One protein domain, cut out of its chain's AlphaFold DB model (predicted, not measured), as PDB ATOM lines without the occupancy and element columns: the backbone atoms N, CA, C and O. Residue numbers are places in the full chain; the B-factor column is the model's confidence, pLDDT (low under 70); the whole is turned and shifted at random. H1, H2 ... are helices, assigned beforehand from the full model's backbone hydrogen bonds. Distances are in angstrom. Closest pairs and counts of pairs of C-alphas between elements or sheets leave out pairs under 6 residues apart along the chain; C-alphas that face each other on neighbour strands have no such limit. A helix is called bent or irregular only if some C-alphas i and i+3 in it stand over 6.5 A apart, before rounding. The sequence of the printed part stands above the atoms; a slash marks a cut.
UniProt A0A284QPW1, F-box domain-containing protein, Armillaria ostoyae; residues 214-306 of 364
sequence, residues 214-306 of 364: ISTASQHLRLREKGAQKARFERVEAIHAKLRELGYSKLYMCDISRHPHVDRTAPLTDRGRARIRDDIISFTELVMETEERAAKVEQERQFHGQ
ATOM      1  N   ILE A 214     259.470 271.959 237.336       78.25
ATOM      2  CA  ILE A 214     258.037 271.788 237.054       78.25
ATOM      3  C   ILE A 214     257.528 272.782 236.019       78.25
ATOM      4  O   ILE A 214     256.725 272.391 235.174       78.25
ATOM      5  N   SER A 215     257.982 274.032 236.054       78.56
ATOM      6  CA  SER A 215     257.597 275.067 235.086       78.56
ATOM      7  C   SER A 215     257.974 274.646 233.661       78.56
ATOM      8  O   SER A 215     257.104 274.529 232.793       78.56
ATOM      9  N   THR A 216     259.242 274.294 233.461       78.69
ATOM     10  CA  THR A 216     259.791 273.872 232.168       78.69
ATOM     11  C   THR A 216     259.159 272.566 231.681       78.69
ATOM     12  O   THR A 216     258.706 272.476 230.539       78.69
ATOM     13  N   ALA A 217     259.044 271.561 232.558       84.19
ATOM     14  CA  ALA A 217     258.384 270.294 232.239       84.19
ATOM     15  C   ALA A 217     256.908 270.485 231.858       84.19
ATOM     16  O   ALA A 217     256.435 269.889 230.890       84.19
ATOM     17  N   SER A 218     256.184 271.345 232.583       84.19
ATOM     18  CA  SER A 218     254.785 271.667 232.282       84.19
ATOM     19  C   SER A 218     254.650 272.323 230.914       84.19
ATOM     20  O   SER A 218     253.755 271.967 230.150       84.19
ATOM     21  N   GLN A 219     255.529 273.274 230.592       84.00
ATOM     22  CA  GLN A 219     255.521 273.950 229.298       84.00
ATOM     23  C   GLN A 219     255.789 272.968 228.156       84.00
ATOM     24  O   GLN A 219     255.015 272.934 227.199       84.00
ATOM     25  N   HIS A 220     256.822 272.131 228.277       84.88
ATOM     26  CA  HIS A 220     257.162 271.138 227.260       84.88
ATOM     27  C   HIS A 220     256.002 270.165 227.001       84.88
ATOM     28  O   HIS A 220     255.580 269.979 225.859       84.88
ATOM     29  N   LEU A 221     255.422 269.595 228.061       84.81
ATOM     30  CA  LEU A 221     254.313 268.647 227.932       84.81
ATOM     31  C   LEU A 221     253.059 269.292 227.335       84.81
ATOM     32  O   LEU A 221     252.380 268.664 226.527       84.81
ATOM     33  N   ARG A 222     252.777 270.558 227.668       84.00
ATOM     34  CA  ARG A 222     251.687 271.323 227.043       84.00
ATOM     35  C   ARG A 222     251.923 271.551 225.555       84.00
ATOM     36  O   ARG A 222     250.983 271.427 224.779       84.00
ATOM     37  N   LEU A 223     253.143 271.903 225.149       85.06
ATOM     38  CA  LEU A 223     253.478 272.101 223.734       85.06
ATOM     39  C   LEU A 223     253.344 270.799 222.945       85.06
ATOM     40  O   LEU A 223     252.748 270.795 221.870       85.06
ATOM     41  N   ARG A 224     253.815 269.687 223.513       83.81
ATOM     42  CA  ARG A 224     253.647 268.359 222.923       83.81
ATOM     43  C   ARG A 224     252.173 267.989 222.769       83.81
ATOM     44  O   ARG A 224     251.777 267.538 221.699       83.81
ATOM     45  N   GLU A 225     251.361 268.212 223.800       82.00
ATOM     46  CA  GLU A 225     249.919 267.946 223.736       82.00
ATOM     47  C   GLU A 225     249.230 268.830 222.691       82.00
ATOM     48  O   GLU A 225     248.416 268.343 221.914       82.00
ATOM     49  N   LYS A 226     249.610 270.112 222.584       83.12
ATOM     50  CA  LYS A 226     249.130 270.993 221.508       83.12
ATOM     51  C   LYS A 226     249.500 270.464 220.122       83.12
ATOM     52  O   LYS A 226     248.658 270.487 219.231       83.12
ATOM     53  N   GLY A 227     250.727 269.976 219.937       83.69
ATOM     54  CA  GLY A 227     251.162 269.349 218.686       83.69
ATOM     55  C   GLY A 227     250.356 268.089 218.360       83.69
ATOM     56  O   GLY A 227     249.876 267.935 217.240       83.69
ATOM     57  N   ALA A 228     250.129 267.232 219.357       82.25
ATOM     58  CA  ALA A 228     249.289 266.045 219.223       82.25
ATOM     59  C   ALA A 228     247.837 266.403 218.865       82.25
ATOM     60  O   ALA A 228     247.261 265.796 217.964       82.25
ATOM     61  N   GLN A 229     247.262 267.412 219.523       82.12
ATOM     62  CA  GLN A 229     245.911 267.893 219.246       82.12
ATOM     63  C   GLN A 229     245.798 268.486 217.839       82.12
ATOM     64  O   GLN A 229     244.827 268.207 217.138       82.12
ATOM     65  N   LYS A 230     246.802 269.255 217.403       85.50
ATOM     66  CA  LYS A 230     246.879 269.788 216.039       85.50
ATOM     67  C   LYS A 230     246.904 268.657 215.006       85.50
ATOM     68  O   LYS A 230     246.099 268.678 214.086       85.50
ATOM     69  N   ALA A 231     247.739 267.637 215.206       85.12
ATOM     70  CA  ALA A 231     247.812 266.488 214.302       85.12
ATOM     71  C   ALA A 231     246.486 265.704 214.232       85.12
ATOM     72  O   ALA A 231     246.060 265.294 213.152       85.12
ATOM     73  N   ARG A 232     245.796 265.524 215.370       84.12
ATOM     74  CA  ARG A 232     244.450 264.917 215.402       84.12
ATOM     75  C   ARG A 232     243.437 265.770 214.638       84.12
ATOM     76  O   ARG A 232     242.654 265.228 213.868       84.12
ATOM     77  N   PHE A 233     243.469 267.088 214.821       83.88
ATOM     78  CA  PHE A 233     242.589 268.019 214.115       83.88
ATOM     79  C   PHE A 233     242.804 267.974 212.596       83.88
ATOM     80  O   PHE A 233     241.851 267.780 211.850       83.88
ATOM     81  N   GLU A 234     244.052 268.049 212.134       86.50
ATOM     82  CA  GLU A 234     244.397 267.936 210.708       86.50
ATOM     83  C   GLU A 234     243.938 266.597 210.111       86.50
ATOM     84  O   GLU A 234     243.454 266.536 208.980       86.50
ATOM     85  N   ARG A 235     244.026 265.515 210.892       87.06
ATOM     86  CA  ARG A 235     243.522 264.197 210.496       87.06
ATOM     87  C   ARG A 235     241.998 264.169 210.357       87.06
ATOM     88  O   ARG A 235     241.504 263.588 209.391       87.06
ATOM     89  N   VAL A 236     241.264 264.775 211.292       85.50
ATOM     90  CA  VAL A 236     239.796 264.911 211.225       85.50
ATOM     91  C   VAL A 236     239.400 265.685 209.969       85.50
ATOM     92  O   VAL A 236     238.575 265.197 209.200       85.50
ATOM     93  N   GLU A 237     240.039 266.827 209.714       85.88
ATOM     94  CA  GLU A 237     239.784 267.661 208.533       85.88
ATOM     95  C   GLU A 237     240.005 266.893 207.222       85.88
ATOM     96  O   GLU A 237     239.147 266.908 206.337       85.88
ATOM     97  N   ALA A 238     241.110 266.150 207.108       87.12
ATOM     98  CA  ALA A 238     241.413 265.353 205.919       87.12
ATOM     99  C   ALA A 238     240.372 264.246 205.655       87.12
ATOM    100  O   ALA A 238     240.049 263.934 204.502       87.12
ATOM    101  N   ILE A 239     239.836 263.644 206.720       86.69
ATOM    102  CA  ILE A 239     238.790 262.617 206.630       86.69
ATOM    103  C   ILE A 239     237.450 263.260 206.255       86.69
ATOM    104  O   ILE A 239     236.803 262.797 205.316       86.69
ATOM    105  N   HIS A 240     237.077 264.370 206.897       85.38
ATOM    106  CA  HIS A 240     235.864 265.128 206.570       85.38
ATOM    107  C   HIS A 240     235.856 265.641 205.130       85.38
ATOM    108  O   HIS A 240     234.834 265.559 204.451       85.38
ATOM    109  N   ALA A 241     236.985 266.158 204.636       86.69
ATOM    110  CA  ALA A 241     237.120 266.561 203.241       86.69
ATOM    111  C   ALA A 241     236.773 265.404 202.293       86.69
ATOM    112  O   ALA A 241     236.010 265.596 201.349       86.69
ATOM    113  N   LYS A 242     237.221 264.178 202.601       86.69
ATOM    114  CA  LYS A 242     236.894 263.011 201.772       86.69
ATOM    115  C   LYS A 242     235.438 262.594 201.850       86.69
ATOM    116  O   LYS A 242     234.863 262.214 200.839       86.69
ATOM    117  N   LEU A 243     234.864 262.612 203.046       86.56
ATOM    118  CA  LEU A 243     233.464 262.245 203.235       86.56
ATOM    119  C   LEU A 243     232.548 263.206 202.471       86.56
ATOM    120  O   LEU A 243     231.615 262.751 201.815       86.56
ATOM    121  N   ARG A 244     232.894 264.500 202.426       86.75
ATOM    122  CA  ARG A 244     232.209 265.478 201.570       86.75
ATOM    123  C   ARG A 244     232.302 265.134 200.084       86.75
ATOM    124  O   ARG A 244     231.286 265.189 199.404       86.75
ATOM    125  N   GLU A 245     233.475 264.736 199.588       87.62
ATOM    126  CA  GLU A 245     233.629 264.272 198.194       87.62
ATOM    127  C   GLU A 245     232.785 263.024 197.884       87.62
ATOM    128  O   GLU A 245     232.383 262.826 196.743       87.62
ATOM    129  N   LEU A 246     232.516 262.179 198.884       87.31
ATOM    130  CA  LEU A 246     231.672 260.987 198.758       87.31
ATOM    131  C   LEU A 246     230.171 261.277 198.950       87.31
ATOM    132  O   LEU A 246     229.370 260.351 198.887       87.31
ATOM    133  N   GLY A 247     229.782 262.538 199.170       86.62
ATOM    134  CA  GLY A 247     228.383 262.962 199.298       86.62
ATOM    135  C   GLY A 247     227.875 263.127 200.734       86.62
ATOM    136  O   GLY A 247     226.750 263.585 200.932       86.62
ATOM    137  N   TYR A 248     228.691 262.841 201.751       82.50
ATOM    138  CA  TYR A 248     228.307 263.005 203.155       82.50
ATOM    139  C   TYR A 248     228.563 264.454 203.615       82.50
ATOM    140  O   TYR A 248     229.658 264.813 204.050       82.50
ATOM    141  N   SER A 249     227.554 265.319 203.467       70.69
ATOM    142  CA  SER A 249     227.654 266.773 203.701       70.69
ATOM    143  C   SER A 249     227.131 267.249 205.066       70.69
ATOM    144  O   SER A 249     227.565 268.294 205.551       70.69
ATOM    145  N   LYS A 250     226.243 266.482 205.711       68.06
ATOM    146  CA  LYS A 250     225.721 266.735 207.065       68.06
ATOM    147  C   LYS A 250     226.445 265.861 208.086       68.06
ATOM    148  O   LYS A 250     225.936 264.829 208.492       68.06
ATOM    149  N   LEU A 251     227.651 266.256 208.477       64.62
ATOM    150  CA  LEU A 251     228.402 265.547 209.511       64.62
ATOM    151  C   LEU A 251     228.965 266.541 210.513       64.62
ATOM    152  O   LEU A 251     229.744 267.421 210.136       64.62
ATOM    153  N   TYR A 252     228.619 266.385 211.790       66.12
ATOM    154  CA  TYR A 252     229.270 267.159 212.834       66.12
ATOM    155  C   TYR A 252     230.661 266.591 213.116       66.12
ATOM    156  O   TYR A 252     230.875 265.394 213.310       66.12
ATOM    157  N   MET A 253     231.635 267.494 213.183       64.38
ATOM    158  CA  MET A 253     233.031 267.181 213.502       64.38
ATOM    159  C   MET A 253     233.198 266.394 214.814       64.38
ATOM    160  O   MET A 253     234.167 265.649 214.992       64.38
ATOM    161  N   CYS A 254     232.274 266.564 215.764       66.62
ATOM    162  CA  CYS A 254     232.344 265.921 217.070       66.62
ATOM    163  C   CYS A 254     232.112 264.405 217.034       66.62
ATOM    164  O   CYS A 254     232.683 263.712 217.876       66.62
ATOM    165  N   ASP A 255     231.348 263.883 216.075       72.56
ATOM    166  CA  ASP A 255     230.983 262.462 216.065       72.56
ATOM    167  C   ASP A 255     232.080 261.608 215.434       72.56
ATOM    168  O   ASP A 255     232.487 260.585 215.986       72.56
ATOM    169  N   ILE A 256     232.667 262.097 214.342       74.19
ATOM    170  CA  ILE A 256     233.756 261.414 213.629       74.19
ATOM    171  C   ILE A 256     235.074 261.496 214.401       74.19
ATOM    172  O   ILE A 256     235.843 260.533 214.416       74.19
ATOM    173  N   SER A 257     235.334 262.604 215.101       73.25
ATOM    174  CA  SER A 257     236.582 262.798 215.856       73.25
ATOM    175  C   SER A 257     236.830 261.760 216.957       73.25
ATOM    176  O   SER A 257     237.977 261.555 217.348       73.25
ATOM    177  N   ARG A 258     235.787 261.070 217.434       71.31
ATOM    178  CA  ARG A 258     235.889 260.034 218.476       71.31
ATOM    179  C   ARG A 258     236.227 258.647 217.934       71.31
ATOM    180  O   ARG A 258     236.503 257.742 218.719       71.31
ATOM    181  N   HIS A 259     236.195 258.457 216.617       81.44
ATOM    182  CA  HIS A 259     236.431 257.149 216.022       81.44
ATOM    183  C   HIS A 259     237.904 256.713 216.203       81.44
ATOM    184  O   HIS A 259     238.806 257.512 215.944       81.44
ATOM    185  N   PRO A 260     238.216 255.451 216.566       82.56
ATOM    186  CA  PRO A 260     239.593 255.004 216.836       82.56
ATOM    187  C   PRO A 260     240.581 255.131 215.663       82.56
ATOM    188  O   PRO A 260     241.803 255.153 215.861       82.56
ATOM    189  N   HIS A 261     240.087 255.171 214.422       83.00
ATOM    190  CA  HIS A 261     240.914 255.448 213.240       83.00
ATOM    191  C   HIS A 261     241.138 256.943 212.991       83.00
ATOM    192  O   HIS A 261     242.052 257.298 212.246       83.00
ATOM    193  N   VAL A 262     240.351 257.804 213.628       78.88
ATOM    194  CA  VAL A 262     240.411 259.263 213.519       78.88
ATOM    195  C   VAL A 262     241.190 259.856 214.692       78.88
ATOM    196  O   VAL A 262     242.039 260.712 214.467       78.88
ATOM    197  N   ASP A 263     241.001 259.342 215.910       77.06
ATOM    198  CA  ASP A 263     241.701 259.792 217.120       77.06
ATOM    199  C   ASP A 263     243.149 259.269 217.188       77.06
ATOM    200  O   ASP A 263     243.536 258.466 218.040       77.06
ATOM    201  N   ARG A 264     243.965 259.673 216.210       82.00
ATOM    202  CA  ARG A 264     245.379 259.305 216.088       82.00
ATOM    203  C   ARG A 264     246.212 260.512 215.692       82.00
ATOM    204  O   ARG A 264     245.805 261.321 214.870       82.00
ATOM    205  N   THR A 265     247.423 260.581 216.231       81.19
ATOM    206  CA  THR A 265     248.400 261.633 215.908       81.19
ATOM    207  C   THR A 265     249.242 261.313 214.674       81.19
ATOM    208  O   THR A 265     249.965 262.175 214.190       81.19
ATOM    209  N   ALA A 266     249.193 260.073 214.175       80.12
ATOM    210  CA  ALA A 266     249.947 259.670 212.995       80.12
ATOM    211  C   ALA A 266     249.342 260.291 211.717       80.12
ATOM    212  O   ALA A 266     248.114 260.219 211.541       80.12
ATOM    213  N   PRO A 267     250.177 260.829 210.804       75.50
ATOM    214  CA  PRO A 267     249.717 261.343 209.519       75.50
ATOM    215  C   PRO A 267     248.896 260.309 208.743       75.50
ATOM    216  O   PRO A 267     249.162 259.102 208.790       75.50
ATOM    217  N   LEU A 268     247.869 260.772 208.031       82.06
ATOM    218  CA  LEU A 268     247.059 259.909 207.180       82.06
ATOM    219  C   LEU A 268     247.737 259.753 205.816       82.06
ATOM    220  O   LEU A 268     247.669 260.647 204.984       82.06
ATOM    221  N   THR A 269     248.392 258.613 205.595       85.75
ATOM    222  CA  THR A 269     248.922 258.248 204.272       85.75
ATOM    223  C   THR A 269     247.808 257.729 203.367       85.75
ATOM    224  O   THR A 269     246.808 257.210 203.864       85.75
ATOM    225  N   ASP A 270     247.996 257.768 202.046       83.56
ATOM    226  CA  ASP A 270     247.004 257.252 201.086       83.56
ATOM    227  C   ASP A 270     246.681 255.773 201.313       83.56
ATOM    228  O   ASP A 270     245.520 255.362 201.336       83.56
ATOM    229  N   ARG A 271     247.708 254.965 201.595       83.69
ATOM    230  CA  ARG A 271     247.527 253.555 201.960       83.69
ATOM    231  C   ARG A 271     246.761 253.399 203.274       83.69
ATOM    232  O   ARG A 271     245.908 252.524 203.395       83.69
ATOM    233  N   GLY A 272     247.073 254.236 204.266       83.69
ATOM    234  CA  GLY A 272     246.353 254.269 205.535       83.69
ATOM    235  C   GLY A 272     244.882 254.628 205.341       83.69
ATOM    236  O   GLY A 272     244.026 254.001 205.954       83.69
ATOM    237  N   ARG A 273     244.599 255.576 204.443       82.69
ATOM    238  CA  ARG A 273     243.251 256.003 204.056       82.69
ATOM    239  C   ARG A 273     242.460 254.872 203.413       82.69
ATOM    240  O   ARG A 273     241.331 254.642 203.822       82.69
ATOM    241  N   ALA A 274     243.055 254.146 202.467       86.19
ATOM    242  CA  ALA A 274     242.402 253.004 201.828       86.19
ATOM    243  C   ALA A 274     242.003 251.927 202.849       86.19
ATOM    244  O   ALA A 274     240.905 251.395 202.783       86.19
ATOM    245  N   ARG A 275     242.866 251.661 203.839       88.62
ATOM    246  CA  ARG A 275     242.623 250.634 204.861       88.62
ATOM    247  C   ARG A 275     241.480 250.968 205.821       88.62
ATOM    248  O   ARG A 275     240.828 250.054 206.296       88.62
ATOM    249  N   ILE A 276     241.295 252.244 206.152       87.56
ATOM    250  CA  ILE A 276     240.279 252.685 207.126       87.56
ATOM    251  C   ILE A 276     238.982 253.150 206.457       87.56
ATOM    252  O   ILE A 276     238.084 253.613 207.152       87.56
ATOM    253  N   ARG A 277     238.913 253.115 205.119       86.38
ATOM    254  CA  ARG A 277     237.820 253.704 204.340       86.38
ATOM    255  C   ARG A 277     236.474 253.102 204.725       86.38
ATOM    256  O   ARG A 277     235.574 253.857 205.077       86.38
ATOM    257  N   ASP A 278     236.374 251.781 204.664       88.44
ATOM    258  CA  ASP A 278     235.105 251.076 204.843       88.44
ATOM    259  C   ASP A 278     234.608 251.237 206.282       88.44
ATOM    260  O   ASP A 278     233.479 251.666 206.489       88.44
ATOM    261  N   ASP A 279     235.495 251.065 207.268       88.56
ATOM    262  CA  ASP A 279     235.178 251.282 208.685       88.56
ATOM    263  C   ASP A 279     234.656 252.702 208.955       88.56
ATOM    264  O   ASP A 279     233.697 252.889 209.705       88.56
ATOM    265  N   ILE A 280     235.278 253.723 208.350       87.00
ATOM    266  CA  ILE A 280     234.838 255.112 208.514       87.00
ATOM    267  C   ILE A 280     233.485 255.339 207.843       87.00
ATOM    268  O   ILE A 280     232.650 256.021 208.432       87.00
ATOM    269  N   ILE A 281     233.256 254.801 206.644       88.25
ATOM    270  CA  ILE A 281     231.974 254.940 205.940       88.25
ATOM    271  C   ILE A 281     230.860 254.272 206.748       88.25
ATOM    272  O   ILE A 281     229.885 254.940 207.077       88.25
ATOM    273  N   SER A 282     231.046 253.019 207.170       88.94
ATOM    274  CA  SER A 282     230.062 252.302 207.985       88.94
ATOM    275  C   SER A 282     229.763 253.029 209.298       88.94
ATOM    276  O   SER A 282     228.609 253.137 209.706       88.94
ATOM    277  N   PHE A 283     230.787 253.584 209.956       87.19
ATOM    278  CA  PHE A 283     230.584 254.414 211.142       87.19
ATOM    279  C   PHE A 283     229.808 255.704 210.829       87.19
ATOM    280  O   PHE A 283     228.928 256.094 211.591       87.19
ATOM    281  N   THR A 284     230.117 256.361 209.711       85.62
ATOM    282  CA  THR A 284     229.462 257.601 209.268       85.62
ATOM    283  C   THR A 284     227.975 257.374 208.989       85.62
ATOM    284  O   THR A 284     227.140 258.159 209.432       85.62
ATOM    285  N   GLU A 285     227.640 256.281 208.309       87.44
ATOM    286  CA  GLU A 285     226.260 255.873 208.032       87.44
ATOM    287  C   GLU A 285     225.498 255.565 209.323       87.44
ATOM    288  O   GLU A 285     224.398 256.076 209.522       87.44
ATOM    289  N   LEU A 286     226.122 254.837 210.256       86.12
ATOM    290  CA  LEU A 286     225.541 254.571 211.571       86.12
ATOM    291  C   LEU A 286     225.237 255.865 212.339       86.12
ATOM    292  O   LEU A 286     224.163 255.990 212.927       86.12
ATOM    293  N   VAL A 287     226.162 256.831 212.339       83.06
ATOM    294  CA  VAL A 287     225.949 258.131 212.994       83.06
ATOM    295  C   VAL A 287     224.755 258.849 212.365       83.06
ATOM    296  O   VAL A 287     223.847 259.249 213.093       83.06
ATOM    297  N   MET A 288     224.696 258.933 211.035       81.88
ATOM    298  CA  MET A 288     223.578 259.573 210.332       81.88
ATOM    299  C   MET A 288     222.233 258.913 210.670       81.88
ATOM    300  O   MET A 288     221.278 259.608 211.021       81.88
ATOM    301  N   GLU A 289     222.159 257.578 210.668       85.12
ATOM    302  CA  GLU A 289     220.943 256.855 211.061       85.12
ATOM    303  C   GLU A 289     220.518 257.162 212.502       85.12
ATOM    304  O   GLU A 289     219.324 257.297 212.793       85.12
ATOM    305  N   THR A 290     221.474 257.255 213.430       83.88
ATOM    306  CA  THR A 290     221.163 257.568 214.831       83.88
ATOM    307  C   THR A 290     220.638 258.988 215.007       83.88
ATOM    308  O   THR A 290     219.698 259.186 215.779       83.88
ATOM    309  N   GLU A 291     221.180 259.958 214.269       81.75
ATOM    310  CA  GLU A 291     220.701 261.340 214.291       81.75
ATOM    311  C   GLU A 291     219.295 261.463 213.706       81.75
ATOM    312  O   GLU A 291     218.434 262.112 214.301       81.75
ATOM    313  N   GLU A 292     219.020 260.786 212.590       83.31
ATOM    314  CA  GLU A 292     217.684 260.760 211.995       83.31
ATOM    315  C   GLU A 292     216.648 260.145 212.942       83.31
ATOM    316  O   GLU A 292     215.535 260.662 213.079       83.31
ATOM    317  N   ARG A 293     217.004 259.058 213.641       84.25
ATOM    318  CA  ARG A 293     216.136 258.448 214.661       84.25
ATOM    319  C   ARG A 293     215.905 259.393 215.839       84.25
ATOM    320  O   ARG A 293     214.769 259.524 216.287       84.25
ATOM    321  N   ALA A 294     216.946 260.072 216.321       83.81
ATOM    322  CA  ALA A 294     216.826 261.038 217.410       83.81
ATOM    323  C   ALA A 294     215.933 262.230 217.025       83.81
ATOM    324  O   ALA A 294     215.085 262.636 217.819       83.81
ATOM    325  N   ALA A 295     216.064 262.738 215.796       83.81
ATOM    326  CA  ALA A 295     215.229 263.817 215.276       83.81
ATOM    327  C   ALA A 295     213.747 263.416 215.196       83.81
ATOM    328  O   ALA A 295     212.885 264.201 215.587       83.81
ATOM    329  N   LYS A 296     213.444 262.183 214.763       87.19
ATOM    330  CA  LYS A 296     212.069 261.648 214.747       87.19
ATOM    331  C   LYS A 296     211.472 261.567 216.152       87.19
ATOM    332  O   LYS A 296     210.365 262.048 216.367       87.19
ATOM    333  N   VAL A 297     212.223 261.037 217.121       85.44
ATOM    334  CA  VAL A 297     211.776 260.950 218.524       85.44
ATOM    335  C   VAL A 297     211.532 262.337 219.121       85.44
ATOM    336  O   VAL A 297     210.557 262.540 219.842       85.44
ATOM    337  N   GLU A 298     212.398 263.306 218.831       84.12
ATOM    338  CA  GLU A 298     212.225 264.681 219.304       84.12
ATOM    339  C   GLU A 298     210.996 265.348 218.666       84.12
ATOM    340  O   GLU A 298     210.203 265.981 219.362       84.12
ATOM    341  N   GLN A 299     210.767 265.128 217.369       83.06
ATOM    342  CA  GLN A 299     209.577 265.612 216.671       83.06
ATOM    343  C   GLN A 299     208.285 264.995 217.241       83.06
ATOM    344  O   GLN A 299     207.301 265.705 217.458       83.06
ATOM    345  N   GLU A 300     208.290 263.698 217.562       82.81
ATOM    346  CA  GLU A 300     207.175 263.011 218.228       82.81
ATOM    347  C   GLU A 300     206.926 263.546 219.645       82.81
ATOM    348  O   GLU A 300     205.775 263.767 220.033       82.81
ATOM    349  N   ARG A 301     207.987 263.816 220.418       78.81
ATOM    350  CA  ARG A 301     207.888 264.433 221.753       78.81
ATOM    351  C   ARG A 301     207.295 265.833 221.694       78.81
ATOM    352  O   ARG A 301     206.450 266.154 222.525       78.81
ATOM    353  N   GLN A 302     207.685 266.646 220.716       77.81
ATOM    354  CA  GLN A 302     207.132 267.990 220.520       77.81
ATOM    355  C   GLN A 302     205.651 267.937 220.125       77.81
ATOM    356  O   GLN A 302     204.839 268.696 220.658       77.81
ATOM    357  N   PHE A 303     205.272 266.978 219.277       73.44
ATOM    358  CA  PHE A 303     203.879 266.753 218.895       73.44
ATOM    359  C   PHE A 303     203.016 266.260 220.073       73.44
ATOM    360  O   PHE A 303     201.902 266.745 220.283       73.44
ATOM    361  N   HIS A 304     203.531 265.341 220.898       65.00
ATOM    362  CA  HIS A 304     202.841 264.868 222.103       65.00
ATOM    363  C   HIS A 304     202.834 265.895 223.248       65.00
ATOM    364  O   HIS A 304     201.856 265.955 223.996       65.00
ATOM    365  N   GLY A 305     203.869 266.729 223.365       58.84
ATOM    366  CA  GLY A 305     203.944 267.844 224.310       58.84
ATOM    367  C   GLY A 305     202.954 268.965 223.983       58.84
ATOM    368  O   GLY A 305     202.334 269.512 224.889       58.84
ATOM    369  N   GLN A 306     202.700 269.243 222.698       57.97
ATOM    370  CA  GLN A 306     201.659 270.193 222.277       57.97
ATOM    371  C   GLN A 306     200.228 269.693 222.531       57.97
ATOM    372  O   GLN A 306     199.340 270.511 222.767       57.97
TER     373      GLN A 306
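Overview. This is residues 214 to 306 of the 364 residues of the protein "F-box domain-containing protein" of Armillaria ostoyae (UniProt A0A284QPW1). Two long helices, H1 and H3, make a wide V whose far ends, residues 214 to 226 of H1 and residues 292 to 306 of H3, stick out as two free arms. At the base of the V, the later part of H1, the first part of H3 with its kink, the four-residue helix H2 and the loop of residues 257 to 269 form a small body. The printed part has 93 residues with three named helices, in the order H1, H2, H3, and no named strand; its class is all helix. The whole is loose, with a radius of gyration of the C-alphas of 17.9 A, and flat, spanning 59 by 37 by 17 A.

Along the chain. Find C-alpha 214 at (258.037, 271.788, 237.054); from there H1 runs through residues 214 to 245, 46.5 A from first to last C-alpha, to C-alpha 245 at (233.629, 264.272, 198.194). Next look at residues 253 to 256, which are H2. H3 begins at Asp 270 and runs through residues 270 to 306, 51.7 A from first to last C-alpha, to C-alpha 306 at (201.659, 270.193, 222.277). Near residue 277 you will find a kink of 49 degrees in H3; the helix is irregular there, with C-alphas 275 and 278 7.5 A apart.

Arrangement. Start from H1: it only just touches H2, with 3 pairs of C-alphas within 8 A, and with residues 236 to 240 alone. Their closest C-alphas, those of Val 236 and Ile 256, are 7.4 A apart. H1 and H3 are close but not clearly touching; their closest C-alphas, those of Leu 243 and Ile 281, are 7.9 A apart. Their lines stand about perpendicular, at 82 degrees. H2 and H3 are also close but not clearly touching, with the C-alphas of Ile 256 and Thr 284 the closest at 7.2 A. Along the backbone of H1, each O i to N i+4 pair is within hydrogen-bond range, and in H3 31 of 33 are. H2 is too short for such a pair, and its one O i to N i+3 pair is not within range.

Size, cuts and confidence. The two C-alphas farthest apart, those of Thr 216 and Gln 306, are 59.1 A apart. Without the stretches that stand free, the body has 65 residues and spans 33 by 23 by 19 A, with a radius of gyration of 11.1 A. The printed part has no cut. The link from H1 to H2 is short, with 7 residues, and the link from H2 to H3 is long, with 13. The mean pLDDT of the printed part is 81.7; look for values under 70 at residues 250 to 254 and 304 to 306.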